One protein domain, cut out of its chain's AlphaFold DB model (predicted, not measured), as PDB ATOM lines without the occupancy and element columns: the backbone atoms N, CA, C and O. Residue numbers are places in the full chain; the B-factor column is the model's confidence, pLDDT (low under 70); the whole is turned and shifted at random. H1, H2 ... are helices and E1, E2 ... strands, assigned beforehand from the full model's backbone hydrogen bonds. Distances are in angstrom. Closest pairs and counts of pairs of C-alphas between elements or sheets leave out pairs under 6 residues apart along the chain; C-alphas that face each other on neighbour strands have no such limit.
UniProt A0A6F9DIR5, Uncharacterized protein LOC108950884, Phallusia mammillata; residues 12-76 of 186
ATOM      1  N   LYS A  12     240.607 369.226 194.111       90.06
ATOM      2  CA  LYS A  12     240.096 369.017 192.739       90.06
ATOM      3  C   LYS A  12     241.008 369.545 191.629       90.06
ATOM      4  O   LYS A  12     240.906 369.086 190.499       90.06
ATOM      5  N   LYS A  13     241.844 370.541 191.929       89.12
ATOM      6  CA  LYS A  13     242.755 371.187 190.968       89.12
ATOM      7  C   LYS A  13     244.220 370.879 191.276       89.12
ATOM      8  O   LYS A  13     245.108 371.543 190.761       89.12
ATOM      9  N   ARG A  14     244.478 369.926 192.174       90.38
ATOM     10  CA  ARG A  14     245.826 369.627 192.642       90.38
ATOM     11  C   ARG A  14     246.589 368.850 191.574       90.38
ATOM     12  O   ARG A  14     246.275 367.691 191.286       90.38
ATOM     13  N   ASP A  15     247.635 369.473 191.052       90.56
ATOM     14  CA  ASP A  15     248.618 368.791 190.219       90.56
ATOM     15  C   ASP A  15     249.379 367.752 191.034       90.56
ATOM     16  O   ASP A  15     249.663 367.952 192.221       90.56
ATOM     17  N   MET A  16     249.708 366.630 190.389       91.56
ATOM     18  CA  MET A  16     250.412 365.505 191.013       91.56
ATOM     19  C   MET A  16     249.733 365.000 192.300       91.56
ATOM     20  O   MET A  16     250.392 364.674 193.290       91.56
ATOM     21  N   ALA A  17     248.392 364.994 192.335       93.44
ATOM     22  CA  ALA A  17     247.628 364.613 193.525       93.44
ATOM     23  C   ALA A  17     247.993 363.209 194.043       93.44
ATOM     24  O   ALA A  17     248.091 363.016 195.257       93.44
ATOM     25  N   ILE A  18     248.240 362.255 193.137       95.06
ATOM     26  CA  ILE A  18     248.619 360.878 193.479       95.06
ATOM     27  C   ILE A  18     250.007 360.872 194.128       95.06
ATOM     28  O   ILE A  18     250.167 360.361 195.232       95.06
ATOM     29  N   GLU A  19     251.003 361.501 193.503       93.56
ATOM     30  CA  GLU A  19     252.388 361.524 193.977       93.56
ATOM     31  C   GLU A  19     252.535 362.295 195.289       93.56
ATOM     32  O   GLU A  19     253.262 361.869 196.189       93.56
ATOM     33  N   LYS A  20     251.840 363.430 195.428       93.19
ATOM     34  CA  LYS A  20     251.828 364.216 196.667       93.19
ATOM     35  C   LYS A  20     251.202 363.416 197.811       93.19
ATOM     36  O   LYS A  20     251.776 363.372 198.901       93.19
ATOM     37  N   CYS A  21     250.084 362.731 197.563       94.31
ATOM     38  CA  CYS A  21     249.461 361.860 198.560       94.31
ATOM     39  C   CYS A  21     250.367 360.676 198.917       94.31
ATOM     40  O   CYS A  21     250.597 360.428 200.099       94.31
ATOM     41  N   ALA A  22     250.979 360.025 197.921       92.19
ATOM     42  CA  ALA A  22     251.939 358.944 198.120       92.19
ATOM     43  C   ALA A  22     253.125 359.382 198.987       92.19
ATOM     44  O   ALA A  22     253.523 358.666 199.902       92.19
ATOM     45  N   ARG A  23     253.677 360.578 198.747       88.25
ATOM     46  CA  ARG A  23     254.794 361.128 199.530       88.25
ATOM     47  C   ARG A  23     254.417 361.383 200.982       88.25
ATOM     48  O   ARG A  23     255.211 361.066 201.866       88.25
ATOM     49  N   ILE A  24     253.232 361.937 201.240       87.88
ATOM     50  CA  ILE A  24     252.746 362.136 202.611       87.88
ATOM     51  C   ILE A  24     252.468 360.794 203.278       87.88
ATOM     52  O   ILE A  24     252.922 360.580 204.396       87.88
ATOM     53  N   ALA A  25     251.792 359.877 202.591       89.50
ATOM     54  CA  ALA A  25     251.497 358.553 203.113       89.50
ATOM     55  C   ALA A  25     252.784 357.788 203.455       89.50
ATOM     56  O   ALA A  25     252.921 357.298 204.572       89.50
ATOM     57  N   PHE A  26     253.773 357.801 202.557       85.81
ATOM     58  CA  PHE A  26     255.096 357.222 202.782       85.81
ATOM     59  C   PHE A  26     255.853 357.915 203.922       85.81
ATOM     60  O   PHE A  26     256.416 357.243 204.778       85.81
ATOM     61  N   GLY A  27     255.853 359.252 203.977       77.50
ATOM     62  CA  GLY A  27     256.518 360.015 205.040       77.50
ATOM     63  C   GLY A  27     255.869 359.841 206.417       77.50
ATOM     64  O   GLY A  27     256.550 359.902 207.441       77.50
ATOM     65  N   CYS A  28     254.563 359.587 206.440       78.94
ATOM     66  CA  CYS A  28     253.807 359.183 207.619       78.94
ATOM     67  C   CYS A  28     253.779 357.659 207.811       78.94
ATOM     68  O   CYS A  28     253.108 357.191 208.724       78.94
ATOM     69  N   ASN A  29     254.540 356.908 207.010       79.69
ATOM     70  CA  ASN A  29     254.754 355.466 207.113       79.69
ATOM     71  C   ASN A  29     253.498 354.587 206.956       79.69
ATOM     72  O   ASN A  29     253.504 353.427 207.365       79.69
ATOM     73  N   TYR A  30     252.444 355.099 206.325       86.12
ATOM     74  CA  TYR A  30     251.262 354.316 205.975       86.12
ATOM     75  C   TYR A  30     251.570 353.292 204.874       86.12
ATOM     76  O   TYR A  30     252.472 353.488 204.059       86.12
ATOM     77  N   LYS A  31     250.808 352.190 204.840       87.00
ATOM     78  CA  LYS A  31     250.968 351.107 203.847       87.00
ATOM     79  C   LYS A  31     250.085 351.236 202.613       87.00
ATOM     80  O   LYS A  31     250.353 350.598 201.604       87.00
ATOM     81  N   ALA A  32     249.045 352.047 202.687       91.94
ATOM     82  CA  ALA A  32     248.194 352.352 201.552       91.94
ATOM     83  C   ALA A  32     247.789 353.817 201.607       91.94
ATOM     84  O   ALA A  32     247.889 354.450 202.657       91.94
ATOM     85  N   PHE A  33     247.310 354.354 200.496       94.25
ATOM     86  CA  PHE A  33     246.582 355.614 200.460       94.25
ATOM     87  C   PHE A  33     245.505 355.579 199.395       94.25
ATOM     88  O   PHE A  33     245.529 354.738 198.504       94.25
ATOM     89  N   ALA A  34     244.545 356.486 199.498       95.88
ATOM     90  CA  ALA A  34     243.453 356.581 198.559       95.88
ATOM     91  C   ALA A  34     243.278 358.010 198.054       95.88
ATOM     92  O   ALA A  34     243.456 358.978 198.802       95.88
ATOM     93  N   ILE A  35     242.892 358.114 196.785       96.56
ATOM     94  CA  ILE A  35     242.446 359.355 196.164       96.56
ATOM     95  C   ILE A  35     240.950 359.243 195.868       96.56
ATOM     96  O   ILE A  35     240.508 358.300 195.209       96.56
ATOM     97  N   GLN A  36     240.188 360.223 196.348       95.88
ATOM     98  CA  GLN A  36     238.757 360.362 196.100       95.88
ATOM     99  C   GLN A  36     238.472 361.654 195.322       95.88
ATOM    100  O   GLN A  36     239.175 362.658 195.465       95.88
ATOM    101  N   ASN A  37     237.409 361.648 194.520       95.12
ATOM    102  CA  ASN A  37     236.800 362.839 193.930       95.12
ATOM    103  C   ASN A  37     237.781 363.824 193.252       95.12
ATOM    104  O   ASN A  37     237.685 365.041 193.424       95.12
ATOM    105  N   GLY A  38     238.738 363.311 192.479       92.06
ATOM    106  CA  GLY A  38     239.641 364.137 191.676       92.06
ATOM    107  C   GLY A  38     240.888 364.652 192.403       92.06
ATOM    108  O   GLY A  38     241.613 365.452 191.820       92.06
ATOM    109  N   GLY A  39     241.171 364.202 193.632       93.00
ATOM    110  CA  GLY A  39     242.445 364.514 194.302       93.00
ATOM    111  C   GLY A  39     242.424 364.560 195.830       93.00
ATOM    112  O   GLY A  39     243.453 364.880 196.430       93.00
ATOM    113  N   LEU A  40     241.284 364.275 196.469       95.31
ATOM    114  CA  LEU A  40     241.163 364.245 197.927       95.31
ATOM    115  C   LEU A  40     241.973 363.069 198.475       95.31
ATOM    116  O   LEU A  40     241.671 361.917 198.173       95.31
ATOM    117  N   CYS A  41     242.999 363.367 199.269       95.12
ATOM    118  CA  CYS A  41     243.930 362.372 199.785       95.12
ATOM    119  C   CYS A  41     243.459 361.837 201.141       95.12
ATOM    120  O   CYS A  41     243.157 362.600 202.064       95.12
ATOM    121  N   SER A  42     243.458 360.515 201.294       92.88
ATOM    122  CA  SER A  42     243.136 359.857 202.562       92.88
ATOM    123  C   SER A  42     244.007 358.628 202.817       92.88
ATOM    124  O   SER A  42     244.395 357.920 201.893       92.88
ATOM    125  N   THR A  43     244.323 358.372 204.087       91.19
ATOM    126  CA  THR A  43     244.801 357.073 204.573       91.19
ATOM    127  C   THR A  43     244.540 356.934 206.077       91.19
ATOM    128  O   THR A  43     244.023 357.848 206.724       91.19
ATOM    129  N   SER A  44     244.833 355.762 206.619       88.38
ATOM    130  CA  SER A  44     244.695 355.349 208.005       88.38
ATOM    131  C   SER A  44     245.710 354.238 208.298       88.38
ATOM    132  O   SER A  44     246.323 353.683 207.385       88.38
ATOM    133  N   CYS A  45     245.883 353.901 209.579       84.06
ATOM    134  CA  CYS A  45     246.740 352.788 209.998       84.06
ATOM    135  C   CYS A  45     246.383 351.475 209.287       84.06
ATOM    136  O   CYS A  45     247.264 350.776 208.790       84.06
ATOM    137  N   ASP A  46     245.083 351.193 209.198       86.12
ATOM    138  CA  ASP A  46     244.531 349.950 208.658       86.12
ATOM    139  C   ASP A  46     244.095 350.098 207.195       86.12
ATOM    140  O   ASP A  46     243.360 349.266 206.676       86.12
ATOM    141  N   ALA A  47     244.532 351.155 206.500       89.06
ATOM    142  CA  ALA A  47     244.085 351.428 205.135       89.06
ATOM    143  C   ALA A  47     244.341 350.245 204.193       89.06
ATOM    144  O   ALA A  47     243.493 349.936 203.368       89.06
ATOM    145  N   ILE A  48     245.473 349.549 204.340       88.69
ATOM    146  CA  ILE A  48     245.781 348.364 203.523       88.69
ATOM    147  C   ILE A  48     244.891 347.159 203.860       88.69
ATOM    148  O   ILE A  48     244.660 346.300 203.020       88.69
ATOM    149  N   ASP A  49     244.372 347.116 205.083       88.06
ATOM    150  CA  ASP A  49     243.620 345.991 205.620       88.06
ATOM    151  C   ASP A  49     242.103 346.151 205.415       88.06
ATOM    152  O   ASP A  49     241.394 345.144 205.357       88.06
ATOM    153  N   ASP A  50     241.608 347.391 205.323       90.25
ATOM    154  CA  ASP A  50     240.175 347.715 205.372       90.25
ATOM    155  C   ASP A  50     239.662 348.496 204.149       90.25
ATOM    156  O   ASP A  50     238.470 348.806 204.075       90.25
ATOM    157  N   TYR A  51     240.507 348.810 203.159       91.69
ATOM    158  CA  TYR A  51     240.076 349.576 201.976       91.69
ATOM    159  C   TYR A  51     238.918 348.927 201.205       91.69
ATOM    160  O   TYR A  51     238.138 349.624 200.559       91.69
ATOM    161  N   SER A  52     238.803 347.600 201.272       92.62
ATOM    162  CA  SER A  52     237.787 346.808 200.581       92.62
ATOM    163  C   SER A  52     236.505 346.609 201.394       92.62
ATOM    164  O   SER A  52     235.605 345.906 200.937       92.62
ATOM    165  N   LYS A  53     236.372 347.246 202.568       92.38
ATOM    166  CA  LYS A  53     235.227 347.093 203.488       92.38
ATOM    167  C   LYS A  53     233.854 347.254 202.823       92.38
ATOM    168  O   LYS A  53     232.905 346.599 203.244       92.38
ATOM    169  N   TYR A  54     233.740 348.122 201.817       92.31
ATOM    170  CA  TYR A  54     232.484 348.403 201.108       92.31
ATOM    171  C   TYR A  54     232.412 347.780 199.705       92.31
ATOM    172  O   TYR A  54     231.485 348.070 198.954       92.31
ATOM    173  N   GLY A  55     233.369 346.919 199.354       94.31
ATOM    174  CA  GLY A  55     233.457 346.296 198.036       94.31
ATOM    175  C   GLY A  55     234.059 347.196 196.954       94.31
ATOM    176  O   GLY A  55     234.426 348.350 197.185       94.31
ATOM    177  N   ALA A  56     234.202 346.625 195.757       94.38
ATOM    178  CA  ALA A  56     234.714 347.332 194.587       94.38
ATOM    179  C   ALA A  56     233.655 348.287 194.008       94.38
ATOM    180  O   ALA A  56     232.463 347.984 194.007       94.38
ATOM    181  N   SER A  57     234.098 349.430 193.480       94.75
ATOM    182  CA  SER A  57     233.233 350.421 192.832       94.75
ATOM    183  C   SER A  57     233.570 350.557 191.351       94.75
ATOM    184  O   SER A  57     234.739 350.641 190.984       94.75
ATOM    185  N   ASN A  58     232.534 350.681 190.521       95.00
ATOM    186  CA  ASN A  58     232.657 350.998 189.095       95.00
ATOM    187  C   ASN A  58     232.575 352.510 188.815       95.00
ATOM    188  O   ASN A  58     232.523 352.926 187.664       95.00
ATOM    189  N   SER A  59     232.529 353.350 189.856       96.38
ATOM    190  CA  SER A  59     232.390 354.807 189.723       96.38
ATOM    191  C   SER A  59     233.726 355.556 189.760       96.38
ATOM    192  O   SER A  59     233.737 356.789 189.782       96.38
ATOM    193  N   CYS A  60     234.855 354.840 189.798       95.38
ATOM    194  CA  CYS A  60     236.174 355.444 189.641       95.38
ATOM    195  C   CYS A  60     236.342 355.983 188.219       95.38
ATOM    196  O   CYS A  60     235.975 355.332 187.242       95.38
ATOM    197  N   LYS A  61     236.937 357.167 188.100       94.88
ATOM    198  CA  LYS A  61     237.376 357.694 186.809       94.88
ATOM    199  C   LYS A  61     238.661 356.988 186.362       94.88
ATOM    200  O   LYS A  61     239.418 356.472 187.184       94.88
ATOM    201  N   ALA A  62     238.934 357.015 185.058       95.00
ATOM    202  CA  ALA A  62     240.142 356.420 184.474       95.00
ATOM    203  C   ALA A  62     241.445 357.166 184.835       95.00
ATOM    204  O   ALA A  62     242.533 356.668 184.574       95.00
ATOM    205  N   ASP A  63     241.351 358.349 185.449       93.94
ATOM    206  CA  ASP A  63     242.491 359.194 185.825       93.94
ATOM    207  C   ASP A  63     243.199 358.753 187.122       93.94
ATOM    208  O   ASP A  63     244.157 359.396 187.554       93.94
ATOM    209  N   GLY A  64     242.714 357.690 187.773       95.12
ATOM    210  CA  GLY A  64     243.256 357.193 189.036       95.12
ATOM    211  C   GLY A  64     242.939 358.079 190.246       95.12
ATOM    212  O   GLY A  64     243.506 357.878 191.324       95.12
ATOM    213  N   LYS A  65     242.049 359.069 190.121       95.69
ATOM    214  CA  LYS A  65     241.726 360.020 191.198       95.69
ATOM    215  C   LYS A  65     240.364 359.762 191.848       95.69
ATOM    216  O   LYS A  65     239.798 360.647 192.496       95.69
ATOM    217  N   GLY A  66     239.850 358.550 191.697       94.88
ATOM    218  CA  GLY A  66     238.578 358.116 192.246       94.88
ATOM    219  C   GLY A  66     237.374 358.758 191.557       94.88
ATOM    220  O   GLY A  66     237.462 359.414 190.520       94.88
ATOM    221  N   GLY A  67     236.212 358.551 192.161       95.50
ATOM    222  CA  GLY A  67     234.948 359.204 191.838       95.50
ATOM    223  C   GLY A  67     234.412 359.963 193.050       95.50
ATOM    224  O   GLY A  67     235.060 360.013 194.094       95.50
ATOM    225  N   VAL A  68     233.216 360.544 192.934       94.69
ATOM    226  CA  VAL A  68     232.592 361.310 194.034       94.69
ATOM    227  C   VAL A  68     232.459 360.458 195.303       94.69
ATOM    228  O   VAL A  68     232.784 360.939 196.380       94.69
ATOM    229  N   ASN A  69     232.078 359.186 195.153       92.94
ATOM    230  CA  ASN A  69     231.936 358.208 196.239       92.94
ATOM    231  C   ASN A  69     232.759 356.934 195.974       92.94
ATOM    232  O   ASN A  69     232.371 355.839 196.375       92.94
ATOM    233  N   ALA A  70     233.865 357.057 195.238       95.50
ATOM    234  CA  ALA A  70     234.704 355.926 194.860       95.50
ATOM    235  C   ALA A  70     236.178 356.283 195.028       95.50
ATOM    236  O   ALA A  70     236.602 357.385 194.680       95.50
ATOM    237  N   ASN A  71     236.952 355.350 195.564       96.12
ATOM    238  CA  ASN A  71     238.348 355.563 195.909       96.12
ATOM    239  C   ASN A  71     239.226 354.746 194.969       96.12
ATOM    240  O   ASN A  71     239.083 353.526 194.907       96.12
ATOM    241  N   ASN A  72     240.183 355.389 194.302       97.00
ATOM    242  CA  ASN A  72     241.347 354.649 193.830       97.00
ATOM    243  C   ASN A  72     242.287 354.461 195.019       97.00
ATOM    244  O   ASN A  72     242.690 355.443 195.644       97.00
ATOM    245  N   VAL A  73     242.599 353.207 195.342       96.44
ATOM    246  CA  VAL A  73     243.442 352.826 196.479       96.44
ATOM    247  C   VAL A  73     244.775 352.320 195.948       96.44
ATOM    248  O   VAL A  73     244.816 351.518 195.020       96.44
ATOM    249  N   TYR A  74     245.856 352.800 196.546       95.38
ATOM    250  CA  TYR A  74     247.230 352.533 196.157       95.38
ATOM    251  C   TYR A  74     247.971 351.898 197.327       95.38
ATOM    252  O   TYR A  74     247.986 352.450 198.428       95.38
ATOM    253  N   GLU A  75     248.614 350.762 197.082       92.88
ATOM    254  CA  GLU A  75     249.527 350.138 198.037       92.88
ATOM    255  C   GLU A  75     250.927 350.758 197.931       92.88
ATOM    256  O   GLU A  75     251.452 351.006 196.845       92.88
ATOM    257  N   ILE A  76     251.555 350.993 199.082       87.31
ATOM    258  CA  ILE A  76     252.947 351.427 199.181       87.31
ATOM    259  C   ILE A  76     253.811 350.177 199.353       87.31
ATOM    260  O   ILE A  76     253.955 349.642 200.451       87.31
TER     261      ILE A  76
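What this domain is: This is residues 12 to 76 of the 186 residues of the protein "Uncharacterized protein LOC108950884" of Phallusia mammillata (UniProt A0A6F9DIR5). A small antiparallel sheet of three strands has one helix, H1, over one face, and a long loop, residues 51 to 70, swings in a wide arc from the short helix H2 back to the edge strand E3. The 65 printed residues hold H1, E1, E2, H2 and E3 in that order, and the sheet's order is E2, E1, E3. The class is mixed, helices and strands, with 28 residues, under half, in named elements. The whole is compact, with a radius of gyration of the C-alphas of 10.9 A, and flat, spanning 29 by 28 by 13 A.

How they stand to each other: H1, residues 17 to 27, is on the sheet of E1, residues 32 to 36, E2, residues 40 to 42, and E3, residues 71 to 75, in two layers, a helix on one face of a sheet. Its height is 7.4 A; it lies over E1, along the strands at 27 degrees to E1 on the local plane. The closest C-alphas of H1 and E1 are those of Ala 25 and Phe 33, 6.3 A. E1 and E2 form a hairpin, with N 34 and O 42 2.8 A apart, within hydrogen-bond range. E1 and E3 are antiparallel, with N 33 and O 74 2.9 A apart, also within range. H2, residues 47 to 50, only grazes the sheet with residues 47 to 49. E2, H2 and E3 make a split strand-helix-strand unit, its same-way strands having E1 between them, with a right-handed crossover. In H1 every O i to N i+4 pair is within hydrogen-bond range; H2 is too short for one.

Where its parts are: H1 is 15.3 A long from C-alpha 17 at (247.628, 364.613, 193.525). E1 measures 13.5 A, E2 6.7 A and H2 5.4 A. E3, 12.6 A, ends at C-alpha 75 at (249.527, 350.138, 198.037).

The domain as a whole: The farthest C-alphas, of Gly 27 and Asn 58, are 30.1 A apart. The printed part has no cut; the link from H2 to E3 is long. No printed residue is under 70 in pLDDT.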